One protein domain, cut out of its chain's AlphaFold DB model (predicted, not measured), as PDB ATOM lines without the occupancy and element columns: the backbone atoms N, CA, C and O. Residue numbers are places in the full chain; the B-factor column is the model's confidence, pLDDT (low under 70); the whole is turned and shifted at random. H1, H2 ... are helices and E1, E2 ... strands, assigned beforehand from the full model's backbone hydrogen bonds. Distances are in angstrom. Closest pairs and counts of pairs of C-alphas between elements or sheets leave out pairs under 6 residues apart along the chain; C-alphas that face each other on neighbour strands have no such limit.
ATOM      1  N   GLU A  98     154.254 222.055 181.266       90.56
ATOM      2  CA  GLU A  98     153.673 220.704 181.235       90.56
ATOM      3  C   GLU A  98     153.182 220.227 179.838       90.56
ATOM      4  O   GLU A  98     153.467 219.083 179.456       90.56
ATOM      5  N   PRO A  99     152.496 221.040 179.001       91.00
ATOM      6  CA  PRO A  99     152.109 220.637 177.644       91.00
ATOM      7  C   PRO A  99     153.303 220.507 176.685       91.00
ATOM      8  O   PRO A  99     153.251 219.716 175.738       91.00
ATOM      9  N   HIS A 100     154.375 221.273 176.916       92.81
ATOM     10  CA  HIS A 100     155.624 221.200 176.156       92.81
ATOM     11  C   HIS A 100     156.420 219.950 176.540       92.81
ATOM     12  O   HIS A 100     156.830 219.201 175.650       92.81
ATOM     13  N   TRP A 101     156.529 219.665 177.841       94.00
ATOM     14  CA  TRP A 101     157.062 218.412 178.383       94.00
ATOM     15  C   TRP A 101     156.372 217.187 177.786       94.00
ATOM     16  O   TRP A 101     157.040 216.321 177.217       94.00
ATOM     17  N   ARG A 102     155.033 217.122 177.852       94.88
ATOM     18  CA  ARG A 102     154.262 216.008 177.275       94.88
ATOM     19  C   ARG A 102     154.593 215.822 175.802       94.88
ATOM     20  O   ARG A 102     155.099 214.768 175.441       94.88
ATOM     21  N   ARG A 103     154.451 216.870 174.988       95.50
ATOM     22  CA  ARG A 103     154.670 216.770 173.540       95.50
ATOM     23  C   ARG A 103     156.104 216.394 173.154       95.50
ATOM     24  O   ARG A 103     156.286 215.639 172.203       95.50
ATOM     25  N   ILE A 104     157.116 216.908 173.861       96.06
ATOM     26  CA  ILE A 104     158.509 216.511 173.622       96.06
ATOM     27  C   ILE A 104     158.723 215.060 174.056       96.06
ATOM     28  O   ILE A 104     159.197 214.268 173.249       96.06
ATOM     29  N   SER A 105     158.347 214.687 175.283       97.12
ATOM     30  CA  SER A 105     158.528 213.312 175.774       97.12
ATOM     31  C   SER A 105     157.796 212.279 174.904       97.12
ATOM     32  O   SER A 105     158.364 211.226 174.627       97.12
ATOM     33  N   ASP A 106     156.612 212.612 174.380       96.12
ATOM     34  CA  ASP A 106     155.914 211.834 173.353       96.12
ATOM     35  C   ASP A 106     156.773 211.686 172.094       96.12
ATOM     36  O   ASP A 106     157.133 210.575 171.717       96.12
ATOM     37  N   ALA A 107     157.170 212.799 171.470       96.19
ATOM     38  CA  ALA A 107     157.924 212.775 170.219       96.19
ATOM     39  C   ALA A 107     159.265 212.022 170.325       96.19
ATOM     40  O   ALA A 107     159.661 211.360 169.362       96.19
ATOM     41  N   ILE A 108     159.953 212.110 171.471       96.81
ATOM     42  CA  ILE A 108     161.202 211.382 171.733       96.81
ATOM     43  C   ILE A 108     160.939 209.878 171.870       96.81
ATOM     44  O   ILE A 108     161.642 209.091 171.243       96.81
ATOM     45  N   LEU A 109     159.945 209.469 172.665       96.88
ATOM     46  CA  LEU A 109     159.709 208.057 172.997       96.88
ATOM     47  C   LEU A 109     159.014 207.250 171.889       96.88
ATOM     48  O   LEU A 109     158.959 206.026 171.968       96.88
ATOM     49  N   GLU A 110     158.551 207.916 170.830       95.56
ATOM     50  CA  GLU A 110     158.210 207.282 169.549       95.56
ATOM     51  C   GLU A 110     159.457 206.881 168.720       95.56
ATOM     52  O   GLU A 110     159.326 206.349 167.610       95.56
ATOM     53  N   ASP A 111     160.677 207.187 169.182       94.94
ATOM     54  CA  ASP A 111     161.920 206.644 168.628       94.94
ATOM     55  C   ASP A 111     162.242 205.285 169.279       94.94
ATOM     56  O   ASP A 111     162.390 205.228 170.500       94.94
ATOM     57  N   PRO A 112     162.387 204.185 168.511       91.00
ATOM     58  CA  PRO A 112     162.707 202.873 169.083       91.00
ATOM     59  C   PRO A 112     164.090 202.829 169.755       91.00
ATOM     60  O   PRO A 112     164.338 201.950 170.582       91.00
ATOM     61  N   GLU A 113     164.978 203.774 169.424       93.31
ATOM     62  CA  GLU A 113     166.298 203.914 170.037       93.31
ATOM     63  C   GLU A 113     166.296 204.815 171.282       93.31
ATOM     64  O   GLU A 113     167.319 204.911 171.962       93.31
ATOM     65  N   ALA A 114     165.180 205.473 171.619       94.62
ATOM     66  CA  ALA A 114     165.067 206.204 172.876       94.62
ATOM     67  C   ALA A 114     164.960 205.227 174.060       94.62
ATOM     68  O   ALA A 114     164.201 204.253 174.045       94.62
ATOM     69  N   LEU A 115     165.729 205.495 175.115       94.44
ATOM     70  CA  LEU A 115     165.694 204.723 176.354       94.44
ATOM     71  C   LEU A 115     164.741 205.367 177.363       94.44
ATOM     72  O   LEU A 115     163.837 204.701 177.870       94.44
ATOM     73  N   PHE A 116     164.940 206.653 177.651       96.81
ATOM     74  CA  PHE A 116     164.122 207.413 178.592       96.81
ATOM     75  C   PHE A 116     164.142 208.911 178.276       96.81
ATOM     76  O   PHE A 116     165.054 209.399 177.610       96.81
ATOM     77  N   VAL A 117     163.175 209.641 178.833       97.94
ATOM     78  CA  VAL A 117     163.223 211.102 178.991       97.94
ATOM     79  C   VAL A 117     162.905 211.437 180.443       97.94
ATOM     80  O   VAL A 117     161.955 210.886 180.994       97.94
ATOM     81  N   ALA A 118     163.681 212.322 181.058       98.00
ATOM     82  CA  ALA A 118     163.509 212.784 182.427       98.00
ATOM     83  C   ALA A 118     163.331 214.308 182.492       98.00
ATOM     84  O   ALA A 118     163.848 215.032 181.641       98.00
ATOM     85  N   THR A 119     162.623 214.786 183.511       97.31
ATOM     86  CA  THR A 119     162.443 216.210 183.841       97.31
ATOM     87  C   THR A 119     162.264 216.387 185.353       97.31
ATOM     88  O   THR A 119     161.999 215.413 186.068       97.31
ATOM     89  N   TYR A 120     162.364 217.626 185.834       95.19
ATOM     90  CA  TYR A 120     162.080 218.028 187.209       95.19
ATOM     91  C   TYR A 120     160.982 219.105 187.235       95.19
ATOM     92  O   TYR A 120     161.113 220.139 186.589       95.19
ATOM     93  N   HIS A 121     159.903 218.867 187.983       93.19
ATOM     94  CA  HIS A 121     158.757 219.765 188.140       93.19
ATOM     95  C   HIS A 121     158.919 220.631 189.396       93.19
ATOM     96  O   HIS A 121     158.598 220.185 190.508       93.19
ATOM     97  N   ARG A 122     159.369 221.878 189.219       88.31
ATOM     98  CA  ARG A 122     159.783 222.768 190.321       88.31
ATOM     99  C   ARG A 122     158.655 223.117 191.301       88.31
ATOM    100  O   ARG A 122     158.885 223.190 192.502       88.31
ATOM    101  N   GLU A 123     157.414 223.227 190.823       86.50
ATOM    102  CA  GLU A 123     156.238 223.543 191.660       86.50
ATOM    103  C   GLU A 123     155.848 222.426 192.641       86.50
ATOM    104  O   GLU A 123     155.230 222.685 193.674       86.50
ATOM    105  N   THR A 124     156.171 221.170 192.316       89.50
ATOM    106  CA  THR A 124     155.774 220.006 193.131       89.50
ATOM    107  C   THR A 124     156.946 219.313 193.821       89.50
ATOM    108  O   THR A 124     156.718 218.438 194.665       89.50
ATOM    109  N   ASP A 125     158.178 219.721 193.490       88.75
ATOM    110  CA  ASP A 125     159.428 219.060 193.870       88.75
ATOM    111  C   ASP A 125     159.337 217.554 193.551       88.75
ATOM    112  O   ASP A 125     159.205 216.696 194.432       88.75
ATOM    113  N   ARG A 126     159.264 217.257 192.246       93.56
ATOM    114  CA  ARG A 126     159.144 215.902 191.687       93.56
ATOM    115  C   ARG A 126     159.975 215.736 190.430       93.56
ATOM    116  O   ARG A 126     159.931 216.580 189.545       93.56
ATOM    117  N   TYR A 127     160.622 214.589 190.297       95.56
ATOM    118  CA  TYR A 127     161.292 214.164 189.072       95.56
ATOM    119  C   TYR A 127     160.392 213.162 188.362       95.56
ATOM    120  O   TYR A 127     159.831 212.274 189.008       95.56
ATOM    121  N   VAL A 128     160.254 213.285 187.045       97.44
ATOM    122  CA  VAL A 128     159.456 212.356 186.237       97.44
ATOM    123  C   VAL A 128     160.335 211.760 185.154       97.44
ATOM    124  O   VAL A 128     160.917 212.495 184.363       97.44
ATOM    125  N   ILE A 129     160.415 210.428 185.108       98.19
ATOM    126  CA  ILE A 129     161.142 209.672 184.081       98.19
ATOM    127  C   ILE A 129     160.133 208.847 183.284       98.19
ATOM    128  O   ILE A 129     159.414 208.028 183.851       98.19
ATOM    129  N   ARG A 130     160.086 209.037 181.965       97.62
ATOM    130  CA  ARG A 130     159.239 208.280 181.035       97.62
ATOM    131  C   ARG A 130     160.070 207.363 180.148       97.62
ATOM    132  O   ARG A 130     161.165 207.735 179.734       97.62
ATOM    133  N   SER A 131     159.521 206.202 179.802       96.50
ATOM    134  CA  SER A 131     160.089 205.270 178.820       96.50
ATOM    135  C   SER A 131     158.988 204.576 178.022       96.50
ATOM    136  O   SER A 131     157.894 204.347 178.539       96.50
ATOM    137  N   GLY A 132     159.290 204.214 176.775       92.56
ATOM    138  CA  GLY A 132     158.365 203.552 175.856       92.56
ATOM    139  C   GLY A 132     157.354 204.491 175.168       92.56
ATOM    140  O   GLY A 132     157.018 205.555 175.707       92.56
ATOM    141  N   PRO A 133     156.862 204.094 173.976       90.56
ATOM    142  CA  PRO A 133     155.881 204.852 173.196       90.56
ATOM    143  C   PRO A 133     154.550 204.980 173.943       90.56
ATOM    144  O   PRO A 133     154.335 204.325 174.966       90.56
ATOM    145  N   ILE A 134     153.644 205.821 173.438       88.94
ATOM    146  CA  ILE A 134     152.379 206.162 174.124       88.94
ATOM    147  C   ILE A 134     151.589 204.911 174.562       88.94
ATOM    148  O   ILE A 134     151.162 204.835 175.715       88.94
ATOM    149  N   ASP A 135     151.464 203.910 173.688       89.62
ATOM    150  CA  ASP A 135     150.660 202.698 173.923       89.62
ATOM    151  C   ASP A 135     151.254 201.723 174.960       89.62
ATOM    152  O   ASP A 135     150.563 200.818 175.432       89.62
ATOM    153  N   SER A 136     152.529 201.882 175.327       90.00
ATOM    154  CA  SER A 136     153.223 201.018 176.294       90.00
ATOM    155  C   SER A 136     154.089 201.824 177.265       90.00
ATOM    156  O   SER A 136     155.191 201.400 177.624       90.00
ATOM    157  N   ARG A 137     153.636 203.026 177.633       94.19
ATOM    158  CA  ARG A 137     154.443 203.952 178.425       94.19
ATOM    159  C   ARG A 137     154.599 203.503 179.873       94.19
ATOM    160  O   ARG A 137     153.623 203.247 180.574       94.19
ATOM    161  N   HIS A 138     155.838 203.560 180.342       96.00
ATOM    162  CA  HIS A 138     156.195 203.522 181.751       96.00
ATOM    163  C   HIS A 138     156.521 204.941 182.230       96.00
ATOM    164  O   HIS A 138     157.179 205.707 181.524       96.00
ATOM    165  N   GLU A 139     156.062 205.292 183.429       96.56
ATOM    166  CA  GLU A 139     156.330 206.577 184.078       96.56
ATOM    167  C   GLU A 139     156.758 206.320 185.528       96.56
ATOM    168  O   GLU A 139     156.087 205.593 186.263       96.56
ATOM    169  N   LEU A 140     157.895 206.892 185.921       97.44
ATOM    170  CA  LEU A 140     158.408 206.915 187.287       97.44
ATOM    171  C   LEU A 140     158.246 208.325 187.827       97.44
ATOM    172  O   LEU A 140     158.687 209.272 187.179       97.44
ATOM    173  N   ILE A 141     157.666 208.451 189.017       97.06
ATOM    174  CA  ILE A 141     157.577 209.723 189.736       97.06
ATOM    175  C   ILE A 141     158.413 209.590 191.001       97.06
ATOM    176  O   ILE A 141     158.189 208.676 191.799       97.06
ATOM    177  N   LEU A 142     159.386 210.480 191.163       94.31
ATOM    178  CA  LEU A 142     160.366 210.467 192.244       94.31
ATOM    179  C   LEU A 142     160.331 211.788 193.012       94.31
ATOM    180  O   LEU A 142     160.000 212.831 192.449       94.31
ATOM    181  N   LYS A 143     160.759 211.759 194.270       89.69
ATOM    182  CA  LYS A 143     160.937 212.940 195.120       89.69
ATOM    183  C   LYS A 143     162.182 212.780 195.994       89.69
ATOM    184  O   LYS A 143     162.555 211.652 196.325       89.69
ATOM    185  N   ARG A 144     162.824 213.886 196.392       84.06
ATOM    186  CA  ARG A 144     163.899 213.841 197.399       84.06
ATOM    187  C   ARG A 144     163.322 213.432 198.754       84.06
ATOM    188  O   ARG A 144     162.320 213.975 199.216       84.06
ATOM    189  N   GLY A 145     163.943 212.444 199.383       73.62
ATOM    190  CA  GLY A 145     163.609 212.031 200.737       73.62
ATOM    191  C   GLY A 145     164.150 213.004 201.780       73.62
ATOM    192  O   GLY A 145     165.094 213.752 201.534       73.62
ATOM    193  N   GLN A 146     163.562 212.991 202.977       66.12
ATOM    194  CA  GLN A 146     164.103 213.770 204.090       66.12
ATOM    195  C   GLN A 146     165.373 213.116 204.629       66.12
ATOM    196  O   GLN A 146     165.352 211.941 204.973       66.12
ATOM    197  N   VAL A 147     166.455 213.882 204.778       60.16
ATOM    198  CA  VAL A 147     167.790 213.371 205.145       60.16
ATOM    199  C   VAL A 147     167.954 213.179 206.663       60.16
ATOM    200  O   VAL A 147     168.924 213.616 207.277       60.16
ATOM    201  N   ASN A 148     166.975 212.528 207.292       56.00
ATOM    202  CA  ASN A 148     167.040 212.109 208.692       56.00
ATOM    203  C   ASN A 148     167.533 210.656 208.786       56.00
ATOM    204  O   ASN A 148     167.272 209.845 207.898       56.00
ATOM    205  N   ALA A 149     168.249 210.324 209.864       46.12
ATOM    206  CA  ALA A 149     168.984 209.063 210.006       46.12
ATOM    207  C   ALA A 149     168.125 207.808 209.716       46.12
ATOM    208  O   ALA A 149     167.272 207.428 210.517       46.12
ATOM    209  N   GLY A 150     168.386 207.159 208.574       48.28
ATOM    210  CA  GLY A 150     167.715 205.929 208.124       48.28
ATOM    211  C   GLY A 150     166.653 206.103 207.028       48.28
ATOM    212  O   GLY A 150     166.121 205.104 206.548       48.28
ATOM    213  N   ALA A 151     166.339 207.330 206.606       55.25
ATOM    214  CA  ALA A 151     165.432 207.576 205.486       55.25
ATOM    215  C   ALA A 151     166.126 207.394 204.121       55.25
ATOM    216  O   ALA A 151     167.311 207.684 203.961       55.25
ATOM    217  N   GLN A 152     165.372 206.923 203.122       58.91
ATOM    218  CA  GLN A 152     165.850 206.800 201.742       58.91
ATOM    219  C   GLN A 152     165.969 208.197 201.108       58.91
ATOM    220  O   GLN A 152     164.986 208.937 201.154       58.91
ATOM    221  N   PRO A 153     167.108 208.567 200.493       74.38
ATOM    222  CA  PRO A 153     167.295 209.898 199.910       74.38
ATOM    223  C   PRO A 153     166.497 210.112 198.614       74.38
ATOM    224  O   PRO A 153     166.233 211.248 198.229       74.38
ATOM    225  N   ILE A 154     166.069 209.027 197.965       85.94
ATOM    226  CA  ILE A 154     165.194 209.039 196.791       85.94
ATOM    227  C   ILE A 154     163.935 208.247 197.139       85.94
ATOM    228  O   ILE A 154     164.008 207.071 197.497       85.94
ATOM    229  N   LEU A 155     162.773 208.888 197.021       88.19
ATOM    230  CA  LEU A 155     161.465 208.276 197.224       88.19
ATOM    231  C   LEU A 155     160.801 208.051 195.866       88.19
ATOM    232  O   LEU A 155     160.602 209.003 195.115       88.19
ATOM    233  N   VAL A 156     160.433 206.806 195.558       91.69
ATOM    234  CA  VAL A 156     159.596 206.480 194.393       91.69
ATOM    235  C   VAL A 156     158.134 206.637 194.811       91.69
ATOM    236  O   VAL A 156     157.623 205.826 195.582       91.69
ATOM    237  N   GLU A 157     157.461 207.678 194.325       94.19
ATOM    238  CA  GLU A 157     156.032 207.909 194.583       94.19
ATOM    239  C   GLU A 157     155.133 207.081 193.649       94.19
ATOM    240  O   GLU A 157     154.028 206.700 194.035       94.19
ATOM    241  N   SER A 158     155.592 206.788 192.425       96.38
ATOM    242  CA  SER A 158     154.854 205.980 191.444       96.38
ATOM    243  C   SER A 158     155.780 205.281 190.442       96.38
ATOM    244  O   SER A 158     156.891 205.745 190.179       96.38
ATOM    245  N   GLY A 159     155.292 204.186 189.854       95.94
ATOM    246  CA  GLY A 159     155.991 203.386 188.846       95.94
ATOM    247  C   GLY A 159     156.949 202.331 189.417       95.94
ATOM    248  O   GLY A 159     156.975 202.063 190.619       95.94
ATOM    249  N   ARG A 160     157.722 201.679 188.537       94.50
ATOM    250  CA  ARG A 160     158.711 200.645 188.891       94.50
ATOM    251  C   ARG A 160     160.009 200.847 188.127       94.50
ATOM    252  O   ARG A 160     160.014 200.780 186.905       94.50
ATOM    253  N   ILE A 161     161.121 201.000 188.846       94.69
ATOM    254  CA  ILE A 161     162.452 201.244 188.259       94.69
ATOM    255  C   ILE A 161     162.781 200.222 187.154       94.69
ATOM    256  O   ILE A 161     163.213 200.620 186.076       94.69
ATOM    257  N   GLY A 162     162.486 198.937 187.395       94.00
ATOM    258  CA  GLY A 162     162.718 197.825 186.461       94.00
ATOM    259  C   GLY A 162     161.995 197.917 185.111       94.00
ATOM    260  O   GLY A 162     162.436 197.295 184.149       94.00
ATOM    261  N   ASP A 163     160.919 198.701 185.017       92.62
ATOM    262  CA  ASP A 163     160.180 198.891 183.765       92.62
ATOM    263  C   ASP A 163     160.947 199.815 182.788       92.62
ATOM    264  O   ASP A 163     160.847 199.673 181.565       92.62
ATOM    265  N   VAL A 164     161.749 200.742 183.332       93.19
ATOM    266  CA  VAL A 164     162.614 201.671 182.581       93.19
ATOM    267  C   VAL A 164     164.043 201.130 182.476       93.19
ATOM    268  O   VAL A 164     164.604 201.067 181.382       93.19
ATOM    269  N   PHE A 165     164.614 200.709 183.607       95.56
ATOM    270  CA  PHE A 165     165.993 200.250 183.759       95.56
ATOM    271  C   PHE A 165     165.996 198.781 184.221       95.56
ATOM    272  O   PHE A 165     165.842 198.531 185.419       95.56
ATOM    273  N   PRO A 166     166.162 197.800 183.309       93.56
ATOM    274  CA  PRO A 166     165.993 196.371 183.610       93.56
ATOM    275  C   PRO A 166     166.876 195.856 184.752       93.56
ATOM    276  O   PRO A 166     166.467 194.979 185.513       93.56
ATOM    277  N   ASN A 167     168.073 196.426 184.896       95.12
ATOM    278  CA  ASN A 167     168.989 196.164 185.994       95.12
ATOM    279  C   ASN A 167     169.709 197.464 186.389       95.12
ATOM    280  O   ASN A 167     170.096 198.248 185.524       95.12
ATOM    281  N   VAL A 168     169.896 197.683 187.693       95.25
ATOM    282  CA  VAL A 168     170.513 198.898 188.262       95.25
ATOM    283  C   VAL A 168     171.739 198.626 189.138       95.25
ATOM    284  O   VAL A 168     172.314 199.555 189.700       95.25
ATOM    285  N   ASN A 169     172.134 197.357 189.278       93.56
ATOM    286  CA  ASN A 169     173.257 196.947 190.114       93.56
ATOM    287  C   ASN A 169     174.594 197.133 189.357       93.56
ATOM    288  O   ASN A 169     174.801 196.430 188.364       93.56
ATOM    289  N   PRO A 170     175.526 197.998 189.815       92.19
ATOM    290  CA  PRO A 170     176.828 198.191 189.161       92.19
ATOM    291  C   PRO A 170     177.688 196.921 189.101       92.19
ATOM    292  O   PRO A 170     178.559 196.801 188.234       92.19
ATOM    293  N   MET A 171     177.424 195.953 189.982       91.62
ATOM    294  CA  MET A 171     178.265 194.774 190.215       91.62
ATOM    295  C   MET A 171     177.914 193.578 189.318       91.62
ATOM    296  O   MET A 171     178.381 192.463 189.529       91.62
ATOM    297  N   VAL A 172     177.078 193.780 188.299       89.62
ATOM    298  CA  VAL A 172     176.689 192.734 187.338       89.62
ATOM    299  C   VAL A 172     177.589 192.795 186.097       89.62
ATOM    300  O   VAL A 172     178.004 193.878 185.696       89.62
ATOM    301  N   LEU A 173     177.931 191.642 185.505       87.88
ATOM    302  CA  LEU A 173     178.859 191.525 184.361       87.88
ATOM    303  C   LEU A 173     180.242 192.153 184.634       87.88
ATOM    304  O   LEU A 173     180.738 192.942 183.837       87.88
ATOM    305  N   GLY A 174     180.836 191.888 185.802       73.38
ATOM    306  CA  GLY A 174     182.129 192.474 186.191       73.38
ATOM    307  C   GLY A 174     183.332 191.947 185.421       73.38
ATOM    308  O   GLY A 174     184.310 192.665 185.243       73.38
ATOM    309  N   ASP A 175     183.259 190.693 184.985       83.56
ATOM    310  CA  ASP A 175     184.341 190.024 184.278       83.56
ATOM    311  C   ASP A 175     184.186 190.120 182.752       83.56
ATOM    312  O   ASP A 175     183.076 190.091 182.213       83.56
ATOM    313  N   TYR A 176     185.320 190.200 182.058       90.62
ATOM    314  CA  TYR A 176     185.399 190.326 180.605       90.62
ATOM    315  C   TYR A 176     184.748 189.150 179.866       90.62
ATOM    316  O   TYR A 176     183.979 189.353 178.927       90.62
ATOM    317  N   GLU A 177     184.986 187.916 180.313       91.12
ATOM    318  CA  GLU A 177     184.427 186.730 179.661       91.12
ATOM    319  C   GLU A 177     182.918 186.622 179.921       91.12
ATOM    320  O   GLU A 177     182.164 186.227 179.032       91.12
ATOM    321  N   GLN A 178     182.443 187.038 181.103       91.31
ATOM    322  CA  GLN A 178     181.003 187.139 181.393       91.31
ATOM    323  C   GLN A 178     180.306 188.162 180.484       91.31
ATOM    324  O   GLN A 178     179.195 187.913 180.006       91.31
ATOM    325  N   LEU A 179     180.962 189.298 180.228       91.75
ATOM    326  CA  LEU A 179     180.474 190.328 179.317       91.75
ATOM    327  C   LEU A 179     180.391 189.793 177.876       91.75
ATOM    328  O   LEU A 179     179.309 189.808 177.288       91.75
ATOM    329  N   LEU A 180     181.478 189.216 177.346       92.12
ATOM    330  CA  LEU A 180     181.509 188.648 175.987       92.12
ATOM    331  C   LEU A 180     180.565 187.452 175.789       92.12
ATOM    332  O   LEU A 180     180.103 187.209 174.675       92.12
ATOM    333  N   GLN A 181     180.266 186.684 176.839       93.62
ATOM    334  CA  GLN A 181     179.261 185.614 176.793       93.62
ATOM    335  C   GLN A 181     177.819 186.142 176.780       93.62
ATOM    336  O   GLN A 181     176.917 185.417 176.362       93.62
ATOM    337  N   SER A 182     177.605 187.384 177.219       94.19
ATOM    338  CA  SER A 182     176.290 188.042 177.272       94.19
ATOM    339  C   SER A 182     175.978 188.877 176.027       94.19
ATOM    340  O   SER A 182     174.826 189.264 175.819       94.19
ATOM    341  N   PHE A 183     176.987 189.161 175.201       94.62
ATOM    342  CA  PHE A 183     176.839 189.892 173.950       94.62
ATOM    343  C   PHE A 183     176.160 189.064 172.853       94.62
ATOM    344  O   PHE A 183     176.460 187.889 172.634       94.62
ATOM    345  N   VAL A 184     175.265 189.718 172.111       92.75
ATOM    346  CA  VAL A 184     174.605 189.190 170.912       92.75
ATOM    347  C   VAL A 184     174.802 190.146 169.738       92.75
ATOM    348  O   VAL A 184     174.765 191.362 169.908       92.75
ATOM    349  N   ASN A 185     174.969 189.603 168.532       91.50
ATOM    350  CA  ASN A 185     175.058 190.375 167.290       91.50
ATOM    351  C   ASN A 185     173.866 190.027 166.370       91.50
ATOM    352  O   ASN A 185     174.027 189.267 165.415       91.50
ATOM    353  N   PRO A 186     172.643 190.507 166.676       84.75
ATOM    354  CA  PRO A 186     171.432 190.136 165.937       84.75
ATOM    355  C   PRO A 186     171.367 190.732 164.523       84.75
ATOM    356  O   PRO A 186     170.553 190.284 163.722       84.75
ATOM    357  N   ASN A 187     172.207 191.731 164.231       84.44
ATOM    358  CA  ASN A 187     172.241 192.460 162.962       84.44
ATOM    359  C   ASN A 187     173.411 192.023 162.056       84.44
ATOM    360  O   ASN A 187     173.659 192.671 161.044       84.44
ATOM    361  N   GLU A 188     174.133 190.952 162.421       88.31
ATOM    362  CA  GLU A 188     175.289 190.410 161.680       88.31
ATOM    363  C   GLU A 188     176.361 191.471 161.342       88.31
ATOM    364  O   GLU A 188     176.993 191.443 160.286       88.31
ATOM    365  N   ILE A 189     176.577 192.429 162.251       88.12
ATOM    366  CA  ILE A 189     177.547 193.514 162.065       88.12
ATOM    367  C   ILE A 189     178.959 192.935 161.978       88.12
ATOM    368  O   ILE A 189     179.344 192.112 162.807       88.12
ATOM    369  N   ALA A 190     179.752 193.423 161.027       88.12
ATOM    370  CA  ALA A 190     181.179 193.155 160.938       88.12
ATOM    371  C   ALA A 190     181.961 194.477 160.925       88.12
ATOM    372  O   ALA A 190     181.645 195.376 160.149       88.12
ATOM    373  N   LEU A 191     182.995 194.575 161.766       90.00
ATOM    374  CA  LEU A 191     183.849 195.762 161.928       90.00
ATOM    375  C   LEU A 191     185.315 195.427 161.606       90.00
ATOM    376  O   LEU A 191     186.244 195.702 162.365       90.00
ATOM    377  N   GLN A 192     185.514 194.763 160.468       91.81
ATOM    378  CA  GLN A 192     186.823 194.286 160.002       91.81
ATOM    379  C   GLN A 192     187.777 195.442 159.670       91.81
ATOM    380  O   GLN A 192     188.989 195.308 159.817       91.81
ATOM    381  N   ASP A 193     187.228 196.596 159.284       89.69
ATOM    382  CA  ASP A 193     187.948 197.858 159.093       89.69
ATOM    383  C   ASP A 193     188.547 198.413 160.396       89.69
ATOM    384  O   ASP A 193     189.555 199.113 160.350       89.69
ATOM    385  N   LEU A 194     187.975 198.046 161.548       89.25
ATOM    386  CA  LEU A 194     188.466 198.383 162.890       89.25
ATOM    387  C   LEU A 194     189.325 197.267 163.520       89.25
ATOM    388  O   LEU A 194     189.740 197.371 164.674       89.25
ATOM    389  N   GLY A 195     189.604 196.193 162.773       88.06
ATOM    390  CA  GLY A 195     190.448 195.082 163.218       88.06
ATOM    391  C   GLY A 195     189.740 193.982 164.020       88.06
ATOM    392  O   GLY A 195     190.428 193.148 164.612       88.06
ATOM    393  N   TYR A 196     188.403 193.940 164.039       91.69
ATOM    394  CA  TYR A 196     187.652 192.809 164.603       91.69
ATOM    395  C   TYR A 196     187.516 191.665 163.585       91.69
ATOM    396  O   TYR A 196     187.366 191.897 162.382       91.69
ATOM    397  N   ALA A 197     187.540 190.417 164.058       89.81
ATOM    398  CA  ALA A 197     187.259 189.261 163.201       89.81
ATOM    399  C   ALA A 197     185.763 189.191 162.814       89.81
ATOM    400  O   ALA A 197     184.916 189.867 163.395       89.81
ATOM    401  N   ALA A 198     185.420 188.375 161.813       84.12
ATOM    402  CA  ALA A 198     184.035 188.249 161.343       84.12
ATOM    403  C   ALA A 198     183.103 187.551 162.356       84.12
ATOM    404  O   ALA A 198     181.903 187.803 162.363       84.12
ATOM    405  N   ASP A 199     183.657 186.683 163.201       86.31
ATOM    406  CA  ASP A 199     182.993 185.906 164.254       86.31
ATOM    407  C   ASP A 199     183.309 186.431 165.673       86.31
ATOM    408  O   ASP A 199     183.084 185.753 166.678       86.31
ATOM    409  N   ASP A 200     183.834 187.653 165.759       90.81
ATOM    410  CA  ASP A 200     184.342 188.255 166.987       90.81
ATOM    411  C   ASP A 200     183.219 188.658 167.949       90.81
ATOM    412  O   ASP A 200     182.432 189.560 167.673       90.81
ATOM    413  N   ARG A 201     183.152 188.044 169.134       90.88
ATOM    414  CA  ARG A 201     182.105 188.376 170.118       90.88
ATOM    415  C   ARG A 201     182.157 189.823 170.601       90.88
ATOM    416  O   ARG A 201     181.129 190.328 171.044       90.88
ATOM    417  N   ARG A 202     183.306 190.498 170.485       91.62
ATOM    418  CA  ARG A 202     183.470 191.907 170.870       91.62
ATOM    419  C   ARG A 202     182.610 192.862 170.040       91.62
ATOM    420  O   ARG A 202     182.388 193.972 170.504       91.62
ATOM    421  N   VAL A 203     182.107 192.448 168.865       91.56
ATOM    422  CA  VAL A 203     181.191 193.272 168.045       91.56
ATOM    423  C   VAL A 203     179.709 193.141 168.421       91.56
ATOM    424  O   VAL A 203     178.857 193.740 167.771       91.56
ATOM    425  N   GLY A 204     179.379 192.332 169.433       91.38
ATOM    426  CA  GLY A 204     178.013 192.193 169.938       91.38
ATOM    427  C   GLY A 204     177.656 193.199 171.037       91.38
ATOM    428  O   GLY A 204     178.507 193.898 171.578       91.38
ATOM    429  N   PHE A 205     176.374 193.229 171.399       92.94
ATOM    430  CA  PHE A 205     175.807 194.151 172.388       92.94
ATOM    431  C   PHE A 205     174.979 193.399 173.427       92.94
ATOM    432  O   PHE A 205     174.521 192.281 173.180       92.94
ATOM    433  N   LEU A 206     174.727 194.021 174.580       92.69
ATOM    434  CA  LEU A 206     173.793 193.460 175.558       92.69
ATOM    435  C   LEU A 206     172.357 193.506 175.004       92.69
ATOM    436  O   LEU A 206     171.897 194.570 174.583       92.69
ATOM    437  N   PRO A 207     171.606 192.389 175.019       91.94
ATOM    438  CA  PRO A 207     170.177 192.426 174.736       91.94
ATOM    439  C   PRO A 207     169.455 193.174 175.866       91.94
ATOM    440  O   PRO A 207     169.877 193.091 177.016       91.94
ATOM    441  N   ARG A 208     168.317 193.830 175.584       87.88
ATOM    442  CA  ARG A 208     167.587 194.679 176.558       87.88
ATOM    443  C   ARG A 208     167.396 194.054 177.948       87.88
ATOM    444  O   ARG A 208     167.486 194.753 178.945       87.88
ATOM    445  N   ALA A 209     167.144 192.747 178.035       90.12
ATOM    446  CA  ALA A 209     166.958 192.054 179.316       90.12
ATOM    447  C   ALA A 209     168.231 191.966 180.192       90.12
ATOM    448  O   ALA A 209     168.123 191.651 181.375       90.12
ATOM    449  N   LEU A 210     169.411 192.222 179.620       92.56
ATOM    450  CA  LEU A 210     170.721 192.227 180.277       92.56
ATOM    451  C   LEU A 210     171.376 193.622 180.298       92.56
ATOM    452  O   LEU A 210     172.470 193.754 180.840       92.56
ATOM    453  N   GLU A 211     170.741 194.658 179.732       94.00
ATOM    454  CA  GLU A 211     171.216 196.044 179.846       94.00
ATOM    455  C   GLU A 211     171.221 196.471 181.329       94.00
ATOM    456  O   GLU A 211     170.233 196.298 182.050       94.00
ATOM    457  N   VAL A 212     172.342 197.038 181.786       95.56
ATOM    458  CA  VAL A 212     172.539 197.485 183.172       95.56
ATOM    459  C   VAL A 212     172.784 198.990 183.190       95.56
ATOM    460  O   VAL A 212     173.600 199.495 182.421       95.56
ATOM    461  N   TYR A 213     172.100 199.690 184.093       96.88
ATOM    462  CA  TYR A 213     172.141 201.143 184.256       96.88
ATOM    463  C   TYR A 213     172.491 201.484 185.707       96.88
ATOM    464  O   TYR A 213     171.586 201.588 186.536       96.88
ATOM    465  N   PRO A 214     173.784 201.600 186.057       95.94
ATOM    466  CA  PRO A 214     174.223 201.857 187.426       95.94
ATOM    467  C   PRO A 214     173.663 203.160 188.004       95.94
ATOM    468  O   PRO A 214     173.759 204.212 187.366       95.94
ATOM    469  N   TYR A 215     173.117 203.083 189.222       94.88
ATOM    470  CA  TYR A 215     172.631 204.220 190.023       94.88
ATOM    471  C   TYR A 215     171.809 205.268 189.240       94.88
ATOM    472  O   TYR A 215     172.064 206.470 189.351       94.88
ATOM    473  N   PRO A 216     170.798 204.853 188.450       95.88
ATOM    474  CA  PRO A 216     170.264 205.692 187.384       95.88
ATOM    475  C   PRO A 216     169.449 206.860 187.941       95.88
ATOM    476  O   PRO A 216     169.524 207.966 187.420       95.88
ATOM    477  N   LEU A 217     168.713 206.638 189.037       95.06
ATOM    478  CA  LEU A 217     167.908 207.684 189.668       95.06
ATOM    479  C   LEU A 217     168.786 208.779 190.278       95.06
ATOM    480  O   LEU A 217     168.523 209.948 190.037       95.06
ATOM    481  N   LEU A 218     169.838 208.396 191.014       91.75
ATOM    482  CA  LEU A 218     170.808 209.326 191.603       91.75
ATOM    483  C   LEU A 218     171.425 210.200 190.510       91.75
ATOM    484  O   LEU A 218     171.244 211.411 190.535       91.75
ATOM    485  N   ARG A 219     172.067 209.569 189.519       94.12
ATOM    486  CA  ARG A 219     172.829 210.260 188.470       94.12
ATOM    487  C   ARG A 219     171.952 211.178 187.606       94.12
ATOM    488  O   ARG A 219     172.407 212.243 187.201       94.12
ATOM    489  N   ILE A 220     170.691 210.804 187.351       95.31
ATOM    490  CA  ILE A 220     169.714 211.672 186.669       95.31
ATOM    491  C   ILE A 220     169.260 212.820 187.580       95.31
ATOM    492  O   ILE A 220     169.191 213.955 187.122       95.31
ATOM    493  N   MET A 221     168.930 212.559 188.850       92.19
ATOM    494  CA  MET A 221     168.416 213.589 189.765       92.19
ATOM    495  C   MET A 221     169.461 214.661 190.082       92.19
ATOM    496  O   MET A 221     169.112 215.839 190.093       92.19
ATOM    497  N   THR A 222     170.727 214.277 190.271       89.44
ATOM    498  CA  THR A 222     171.826 215.216 190.552       89.44
ATOM    499  C   THR A 222     172.108 216.173 189.400       89.44
ATOM    500  O   THR A 222     172.590 217.272 189.633       89.44
ATOM    501  N   LEU A 223     171.789 215.805 188.153       91.75
ATOM    502  CA  LEU A 223     171.943 216.692 186.991       91.75
ATOM    503  C   LEU A 223     171.039 217.939 187.081       91.75
ATOM    504  O   LEU A 223     171.383 218.993 186.553       91.75
ATOM    505  N   PHE A 224     169.901 217.824 187.771       92.56
ATOM    506  CA  PHE A 224     168.926 218.899 187.977       92.56
ATOM    507  C   PHE A 224     169.198 219.756 189.232       92.56
ATOM    508  O   PHE A 224     168.358 220.576 189.599       92.56
ATOM    509  N   ASP A 225     170.333 219.570 189.915       89.12
ATOM    510  CA  ASP A 225     170.728 220.397 191.070       89.12
ATOM    511  C   ASP A 225     171.537 221.655 190.686       89.12
ATOM    512  O   ASP A 225     171.798 222.493 191.544       89.12
ATOM    513  N   SER A 226     171.892 221.816 189.406       90.31
ATOM    514  CA  SER A 226     172.629 222.979 188.890       90.31
ATOM    515  C   SER A 226     171.713 224.133 188.472       90.31
ATOM    516  O   SER A 226     170.643 223.912 187.904       90.31
ATOM    517  N   ASP A 227     172.187 225.370 188.627       87.25
ATOM    518  CA  ASP A 227     171.548 226.564 188.053       87.25
ATOM    519  C   ASP A 227     171.550 226.573 186.504       87.25
ATOM    520  O   ASP A 227     170.691 227.202 185.889       87.25
ATOM    521  N   ASP A 228     172.436 225.813 185.846       91.00
ATOM    522  CA  ASP A 228     172.431 225.596 184.386       91.00
ATOM    523  C   ASP A 228     171.755 224.271 183.975       91.00
ATOM    524  O   ASP A 228     171.867 223.834 182.822       91.00
ATOM    525  N   ALA A 229     171.042 223.608 184.897       92.75
ATOM    526  CA  ALA A 229     170.361 222.340 184.639       92.75
ATOM    527  C   ALA A 229     169.451 222.411 183.399       92.75
ATOM    528  O   ALA A 229     168.821 223.447 183.156       92.75
ATOM    529  N   PRO A 230     169.321 221.327 182.614       94.56
ATOM    530  CA  PRO A 230     168.343 221.264 181.534       94.56
ATOM    531  C   PRO A 230     166.913 221.215 182.090       94.56
ATOM    532  O   PRO A 230     166.682 220.784 183.218       94.56
ATOM    533  N   ASP A 231     165.929 221.572 181.270       94.69
ATOM    534  CA  ASP A 231     164.516 221.367 181.618       94.69
ATOM    535  C   ASP A 231     164.108 219.902 181.394       94.69
ATOM    536  O   ASP A 231     163.296 219.340 182.131       94.69
ATOM    537  N   LEU A 232     164.684 219.256 180.373       96.31
ATOM    538  CA  LEU A 232     164.537 217.827 180.105       96.31
ATOM    539  C   LEU A 232     165.895 217.216 179.726       96.31
ATOM    540  O   LEU A 232     166.678 217.831 179.005       96.31
ATOM    541  N   VAL A 233     166.130 215.959 180.094       97.19
ATOM    542  CA  VAL A 233     167.251 215.155 179.577       97.19
ATOM    543  C   VAL A 233     166.735 213.845 178.988       97.19
ATOM    544  O   VAL A 233     165.778 213.275 179.508       97.19
ATOM    545  N   TYR A 234     167.337 213.346 177.907       96.56
ATOM    546  CA  TYR A 234     167.008 212.028 177.350       96.56
ATOM    547  C   TYR A 234     168.232 211.124 177.207       96.56
ATOM    548  O   TYR A 234     169.333 211.582 176.920       96.56
ATOM    549  N   GLY A 235     168.005 209.821 177.363       94.88
ATOM    550  CA  GLY A 235     168.976 208.775 177.051       94.88
ATOM    551  C   GLY A 235     168.558 207.976 175.818       94.88
ATOM    552  O   GLY A 235     167.365 207.803 175.552       94.88
ATOM    553  N   VAL A 236     169.537 207.447 175.087       93.50
ATOM    554  CA  VAL A 236     169.342 206.518 173.958       93.50
ATOM    555  C   VAL A 236     169.860 205.120 174.309       93.50
ATOM    556  O   VAL A 236     170.497 204.929 175.346       93.50
ATOM    557  N   ARG A 237     169.566 204.121 173.469       91.38
ATOM    558  CA  ARG A 237     170.125 202.768 173.602       91.38
ATOM    559  C   ARG A 237     171.661 202.796 173.505       91.38
ATOM    560  O   ARG A 237     172.178 203.574 172.703       91.38
ATOM    561  N   PRO A 238     172.382 201.916 174.234       88.31
ATOM    562  CA  PRO A 238     173.847 201.961 174.344       88.31
ATOM    563  C   PRO A 238     174.626 201.863 173.030       88.31
ATOM    564  O   PRO A 238     175.795 202.209 173.007       88.31
ATOM    565  N   TYR A 239     173.993 201.360 171.970       90.75
ATOM    566  CA  TYR A 239     174.592 201.029 170.673       90.75
ATOM    567  C   TYR A 239     174.043 201.877 169.509       90.75
ATOM    568  O   TYR A 239     174.347 201.591 168.355       90.75
ATOM    569  N   ALA A 240     173.174 202.860 169.772       91.31
ATOM    570  CA  ALA A 240     172.349 203.510 168.747       91.31
ATOM    571  C   ALA A 240     172.782 204.946 168.387       91.31
ATOM    572  O   ALA A 240     171.941 205.781 168.028       91.31
ATOM    573  N   SER A 241     174.077 205.267 168.487       86.44
ATOM    574  CA  SER A 241     174.613 206.577 168.076       86.44
ATOM    575  C   SER A 241     174.994 206.652 166.587       86.44
ATOM    576  O   SER A 241     174.954 207.737 165.995       86.44
ATOM    577  N   GLY A 242     175.315 205.512 165.964       84.62
ATOM    578  CA  GLY A 242     175.716 205.400 164.558       84.62
ATOM    579  C   GLY A 242     177.191 205.721 164.254       84.62
ATOM    580  O   GLY A 242     177.525 205.899 163.083       84.62
ATOM    581  N   VAL A 243     178.059 205.822 165.271       85.69
ATOM    582  CA  VAL A 243     179.531 205.934 165.120       85.69
ATOM    583  C   VAL A 243     180.220 204.591 165.439       85.69
ATOM    584  O   VAL A 243     179.606 203.558 165.191       85.69
ATOM    585  N   ALA A 244     181.483 204.548 165.884       86.62
ATOM    586  CA  ALA A 244     182.189 203.297 166.207       86.62
ATOM    587  C   ALA A 244     182.231 203.023 167.720       86.62
ATOM    588  O   ALA A 244     181.667 202.020 168.159       86.62
ATOM    589  N   GLY A 245     182.823 203.919 168.512       91.19
ATOM    590  CA  GLY A 245     182.617 204.004 169.960       91.19
ATOM    591  C   GLY A 245     181.762 205.210 170.350       91.19
ATOM    592  O   GLY A 245     181.610 206.143 169.564       91.19
ATOM    593  N   VAL A 246     181.166 205.185 171.544       92.31
ATOM    594  CA  VAL A 246     180.542 206.365 172.160       92.31
ATOM    595  C   VAL A 246     180.567 206.297 173.690       92.31
ATOM    596  O   VAL A 246     180.588 205.211 174.282       92.31
ATOM    597  N   HIS A 247     180.480 207.478 174.299       94.00
ATOM    598  CA  HIS A 247     180.242 207.735 175.719       94.00
ATOM    599  C   HIS A 247     179.092 208.749 175.913       94.00
ATOM    600  O   HIS A 247     178.380 209.112 174.969       94.00
ATOM    601  N   GLY A 248     178.839 209.160 177.160       92.62
ATOM    602  CA  GLY A 248     177.715 210.017 177.560       92.62
ATOM    603  C   GLY A 248     176.474 209.268 178.055       92.62
ATOM    604  O   GLY A 248     175.627 209.853 178.733       92.62
ATOM    605  N   GLY A 249     176.352 207.972 177.763       94.06
ATOM    606  CA  GLY A 249     175.231 207.122 178.160       94.06
ATOM    607  C   GLY A 249     175.144 206.817 179.662       94.06
ATOM    608  O   GLY A 249     176.084 206.988 180.435       94.06
ATOM    609  N   LEU A 250     173.982 206.321 180.092       94.88
ATOM    610  CA  LEU A 250     173.748 205.890 181.479       94.88
ATOM    611  C   LEU A 250     174.136 204.415 181.717       94.88
ATOM    612  O   LEU A 250     174.113 203.944 182.854       94.88
ATOM    613  N   ASP A 251     174.432 203.662 180.655       95.31
ATOM    614  CA  ASP A 251     174.670 202.219 180.727       95.31
ATOM    615  C   ASP A 251     176.045 201.850 181.289       95.31
ATOM    616  O   ASP A 251     176.962 202.666 181.377       95.31
ATOM    617  N   ARG A 590     176.744 200.841 163.819       88.94
ATOM    618  CA  ARG A 590     176.817 201.842 162.734       88.94
ATOM    619  C   ARG A 590     175.571 201.890 161.833       88.94
ATOM    620  O   ARG A 590     175.399 202.861 161.098       88.94
ATOM    621  N   THR A 591     174.708 200.870 161.853       88.44
ATOM    622  CA  THR A 591     173.453 200.836 161.081       88.44
ATOM    623  C   THR A 591     172.264 201.440 161.834       88.44
ATOM    624  O   THR A 591     171.262 201.793 161.206       88.44
ATOM    625  N   ARG A 592     172.369 201.614 163.160       90.81
ATOM    626  CA  ARG A 592     171.310 202.164 164.018       90.81
ATOM    627  C   ARG A 592     171.680 203.548 164.525       90.81
ATOM    628  O   ARG A 592     172.773 203.793 165.021       90.81
ATOM    629  N   ARG A 593     170.729 204.475 164.420       92.06
ATOM    630  CA  ARG A 593     170.914 205.854 164.868       92.06
ATOM    631  C   ARG A 593     169.613 206.441 165.387       92.06
ATOM    632  O   ARG A 593     168.653 206.573 164.628       92.06
ATOM    633  N   ALA A 594     169.616 206.866 166.646       92.12
ATOM    634  CA  ALA A 594     168.511 207.609 167.233       92.12
ATOM    635  C   ALA A 594     168.242 208.911 166.452       92.12
ATOM    636  O   ALA A 594     169.148 209.700 166.171       92.12
ATOM    637  N   THR A 595     166.977 209.169 166.124       92.88
ATOM    638  CA  THR A 595     166.536 210.337 165.331       92.88
ATOM    639  C   THR A 595     165.951 211.463 166.190       92.88
ATOM    640  O   THR A 595     165.355 212.415 165.678       92.88
ATOM    641  N   VAL A 596     166.160 211.383 167.507       92.56
ATOM    642  CA  VAL A 596     165.558 212.238 168.538       92.56
ATOM    643  C   VAL A 596     165.586 213.748 168.216       92.56
ATOM    644  O   VAL A 596     164.513 214.362 168.250       92.56
ATOM    645  N   PRO A 597     166.705 214.377 167.790       91.00
ATOM    646  CA  PRO A 597     166.709 215.810 167.473       91.00
ATOM    647  C   PRO A 597     165.771 216.212 166.324       91.00
ATOM    648  O   PRO A 597     165.297 217.347 166.277       91.00
ATOM    649  N   ALA A 598     165.491 215.310 165.376       92.56
ATOM    650  CA  ALA A 598     164.530 215.566 164.302       92.56
ATOM    651  C   ALA A 598     163.083 215.498 164.811       92.56
ATOM    652  O   ALA A 598     162.257 216.323 164.420       92.56
ATOM    653  N   ARG A 599     162.798 214.569 165.731       94.31
ATOM    654  CA  ARG A 599     161.481 214.395 166.358       94.31
ATOM    655  C   ARG A 599     161.114 215.566 167.269       94.31
ATOM    656  O   ARG A 599     160.003 216.076 167.172       94.31
ATOM    657  N   ILE A 600     162.068 216.073 168.054       93.38
ATOM    658  CA  ILE A 600     161.879 217.282 168.878       93.38
ATOM    659  C   ILE A 600     161.536 218.493 167.996       93.38
ATOM    660  O   ILE A 600     160.580 219.211 168.281       93.38
ATOM    661  N   ARG A 601     162.242 218.688 166.869       92.00
ATOM    662  CA  ARG A 601     161.896 219.747 165.899       92.00
ATOM    663  C   ARG A 601     160.495 219.560 165.305       92.00
ATOM    664  O   ARG A 601     159.765 220.539 165.170       92.00
ATOM    665  N   ALA A 602     160.100 218.326 164.990       94.06
ATOM    666  CA  ALA A 602     158.768 218.014 164.468       94.06
ATOM    667  C   ALA A 602     157.634 218.236 165.494       94.06
ATOM    668  O   ALA A 602     156.512 218.538 165.094       94.06
ATOM    669  N   ALA A 603     157.917 218.168 166.801       94.06
ATOM    670  CA  ALA A 603     156.952 218.495 167.857       94.06
ATOM    671  C   ALA A 603     156.542 219.987 167.875       94.06
ATOM    672  O   ALA A 603     155.515 220.349 168.462       94.06
ATOM    673  N   GLY A 604     157.327 220.866 167.239       91.06
ATOM    674  CA  GLY A 604     157.032 222.299 167.146       91.06
ATOM    675  C   GLY A 604     157.160 223.053 168.474       91.06
ATOM    676  O   GLY A 604     156.485 224.061 168.664       91.06
ATOM    677  N   VAL A 605     157.990 222.554 169.396       92.44
ATOM    678  CA  VAL A 605     158.339 223.226 170.657       92.44
ATOM    679  C   VAL A 605     159.700 223.906 170.500       92.44
ATOM    680  O   VAL A 605     160.649 223.296 170.005       92.44
ATOM    681  N   GLN A 606     159.803 225.167 170.916       92.44
ATOM    682  CA  GLN A 606     161.044 225.935 170.848       92.44
ATOM    683  C   GLN A 606     162.004 225.479 171.947       92.44
ATOM    684  O   GLN A 606     161.663 225.495 173.132       92.44
ATOM    685  N   THR A 607     163.205 225.063 171.542       92.94
ATOM    686  CA  THR A 607     164.226 224.498 172.432       92.94
ATOM    687  C   THR A 607     165.635 224.978 172.068       92.94
ATOM    688  O   THR A 607     165.912 225.366 170.928       92.94
ATOM    689  N   SER A 608     166.551 224.956 173.035       91.75
ATOM    690  CA  SER A 608     167.970 224.681 172.768       91.75
ATOM    691  C   SER A 608     168.207 223.201 173.066       91.75
ATOM    692  O   SER A 608     167.907 222.746 174.164       91.75
ATOM    693  N   MET A 609     168.729 222.450 172.099       90.38
ATOM    694  CA  MET A 609     169.218 221.083 172.314       90.38
ATOM    695  C   MET A 609     170.741 221.121 172.280       90.38
ATOM    696  O   MET A 609     171.297 221.670 171.327       90.38
ATOM    697  N   ILE A 610     171.389 220.531 173.280       89.06
ATOM    698  CA  ILE A 610     172.850 220.413 173.370       89.06
ATOM    699  C   ILE A 610     173.237 218.915 173.348       89.06
ATOM    700  O   ILE A 610     172.364 218.039 173.308       89.06
ATOM    701  N   SER A 611     174.533 218.599 173.304       76.94
ATOM    702  CA  SER A 611     175.054 217.236 173.496       76.94
ATOM    703  C   SER A 611     174.603 216.628 174.837       76.94
ATOM    704  O   SER A 611     174.106 217.324 175.721       76.94
ATOM    705  N   GLY A 612     174.706 215.301 174.978       76.88
ATOM    706  CA  GLY A 612     174.299 214.593 176.206       76.88
ATOM    707  C   GLY A 612     172.791 214.476 176.406       76.88
ATOM    708  O   GLY A 612     172.332 214.110 177.481       76.88
ATOM    709  N   GLY A 613     172.007 214.812 175.379       91.06
ATOM    710  CA  GLY A 613     170.551 214.779 175.440       91.06
ATOM    711  C   GLY A 613     169.930 215.897 176.280       91.06
ATOM    712  O   GLY A 613     168.753 215.799 176.623       91.06
ATOM    713  N   LEU A 614     170.693 216.948 176.598       95.62
ATOM    714  CA  LEU A 614     170.235 218.112 177.356       95.62
ATOM    715  C   LEU A 614     169.298 218.983 176.497       95.62
ATOM    716  O   LEU A 614     169.665 219.425 175.402       95.62
ATOM    717  N   ILE A 615     168.087 219.241 176.992       95.69
ATOM    718  CA  ILE A 615     167.062 220.057 176.331       95.69
ATOM    719  C   ILE A 615     166.641 221.189 177.266       95.69
ATOM    720  O   ILE A 615     166.217 220.961 178.398       95.69
ATOM    721  N   TYR A 616     166.682 222.403 176.735       94.00
ATOM    722  CA  TYR A 616     166.260 223.626 177.402       94.00
ATOM    723  C   TYR A 616     165.044 224.191 176.666       94.00
ATOM    724  O   TYR A 616     165.094 224.385 175.444       94.00
ATOM    725  N   LEU A 617     163.948 224.432 177.379       92.25
ATOM    726  CA  LEU A 617     162.741 225.063 176.858       92.25
ATOM    727  C   LEU A 617     162.974 226.567 176.715       92.25
ATOM    728  O   LEU A 617     163.469 227.238 177.613       92.25
TER     729      LEU A 617
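Overview. This is residues 98 to 251 and 590 to 617 of the 699 residues of an uncharacterized protein of Myxococcales bacterium (UniProt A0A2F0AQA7). A single strongly twisted sheet of seven strands has helices on both faces: H1 on one, H2 and H4 on the other, with H5 beside the strands. Away from the sheet, H3 and the long loops round it make a loosely wound extension. The printed part has 182 residues, with five named helices and seven named strands in the order H1 E1 E2 E3 E4 H2 H3 H4 E5 H5 E6 E7; the sheet runs E4 E3 E2 E1 E5 E7 E6, antiparallel throughout. The class is mixed, helices and strands, with under half of the residues in named elements. The whole is compact, with a radius of gyration of the C-alphas of 17.7 A, and spans 54 by 45 by 32 A.

Along the chain. The strands are E1, residues 114 to 121, 21.4 A long; E2, 126 to 131, 16.7 A; E3, 138 to 144, 20.3 A; E4, 154 to 158; E5, 232 to 236, 13.7 A; E6, 607 to 609; and E7, 614 to 617, ending at C-alpha 617 (162.741, 225.063, 176.858). The helices are H1, residues 98 to 109, 16.3 A long, from C-alpha 98 (153.673, 220.704, 181.235); H2, 161 to 164; H3, 176 to 182; H4, 216 to 223, 11.1 A; and H5, 596 to 602.

Arrangement. E1 to E4 form a meander, each strand the antiparallel neighbour of the one before. Within hydrogen-bond range are N 119 and O 128 of the neighbours E1 and E2, at 3.0 A, N 129 and O 140 of the neighbours E2 and E3, at 2.9 A, and N 155 and O 143 of the neighbours E4 and E3, at 2.9 A. E5 pairs with E1, N 118 to O 233 at 2.8 A, and with E7, N 615 to O 232 at 2.8 A. The hairpin E6 and E7 has N 608 and O 616 at 2.9 A. H1 is on the sheet; its closest C-alphas to E1 are those of Ser 105 and Val 117, 6.1 A apart. H4 is on the opposite face, and the sheet curls round it; the closest C-alphas of H4 and E2 are Met 221 and Tyr 127, 7.2 A. H2, on the same face as H4, has a height over the sheet of 7.6 A and lies only just over E3, with 3 of its C-alphas there. H5 stands at the sheet's level and touches H1 with a steep tilt of 52 degrees, opposite ways, Ile 108 to Val 596 at 5.5 A between C-alphas; H1 does so with residues 104 to 108 alone. H3 is not on the sheet. Every O i to N i+4 pair is within hydrogen-bond range in H1, H3 and H5; H4 has 3 of 4, and H2 is too short for one.

Size, cuts and confidence. The farthest C-alphas, of Asn 148 and Asp 193, are 55.7 A apart. Residues 252 to 589 are not printed, and C-alphas 251 and 590 are 18.1 A apart across the cut. The links H2 to H3 and H3 to H4 are long. Mean pLDDT of the printed part is 90.5; residues 146 to 152 are under 70.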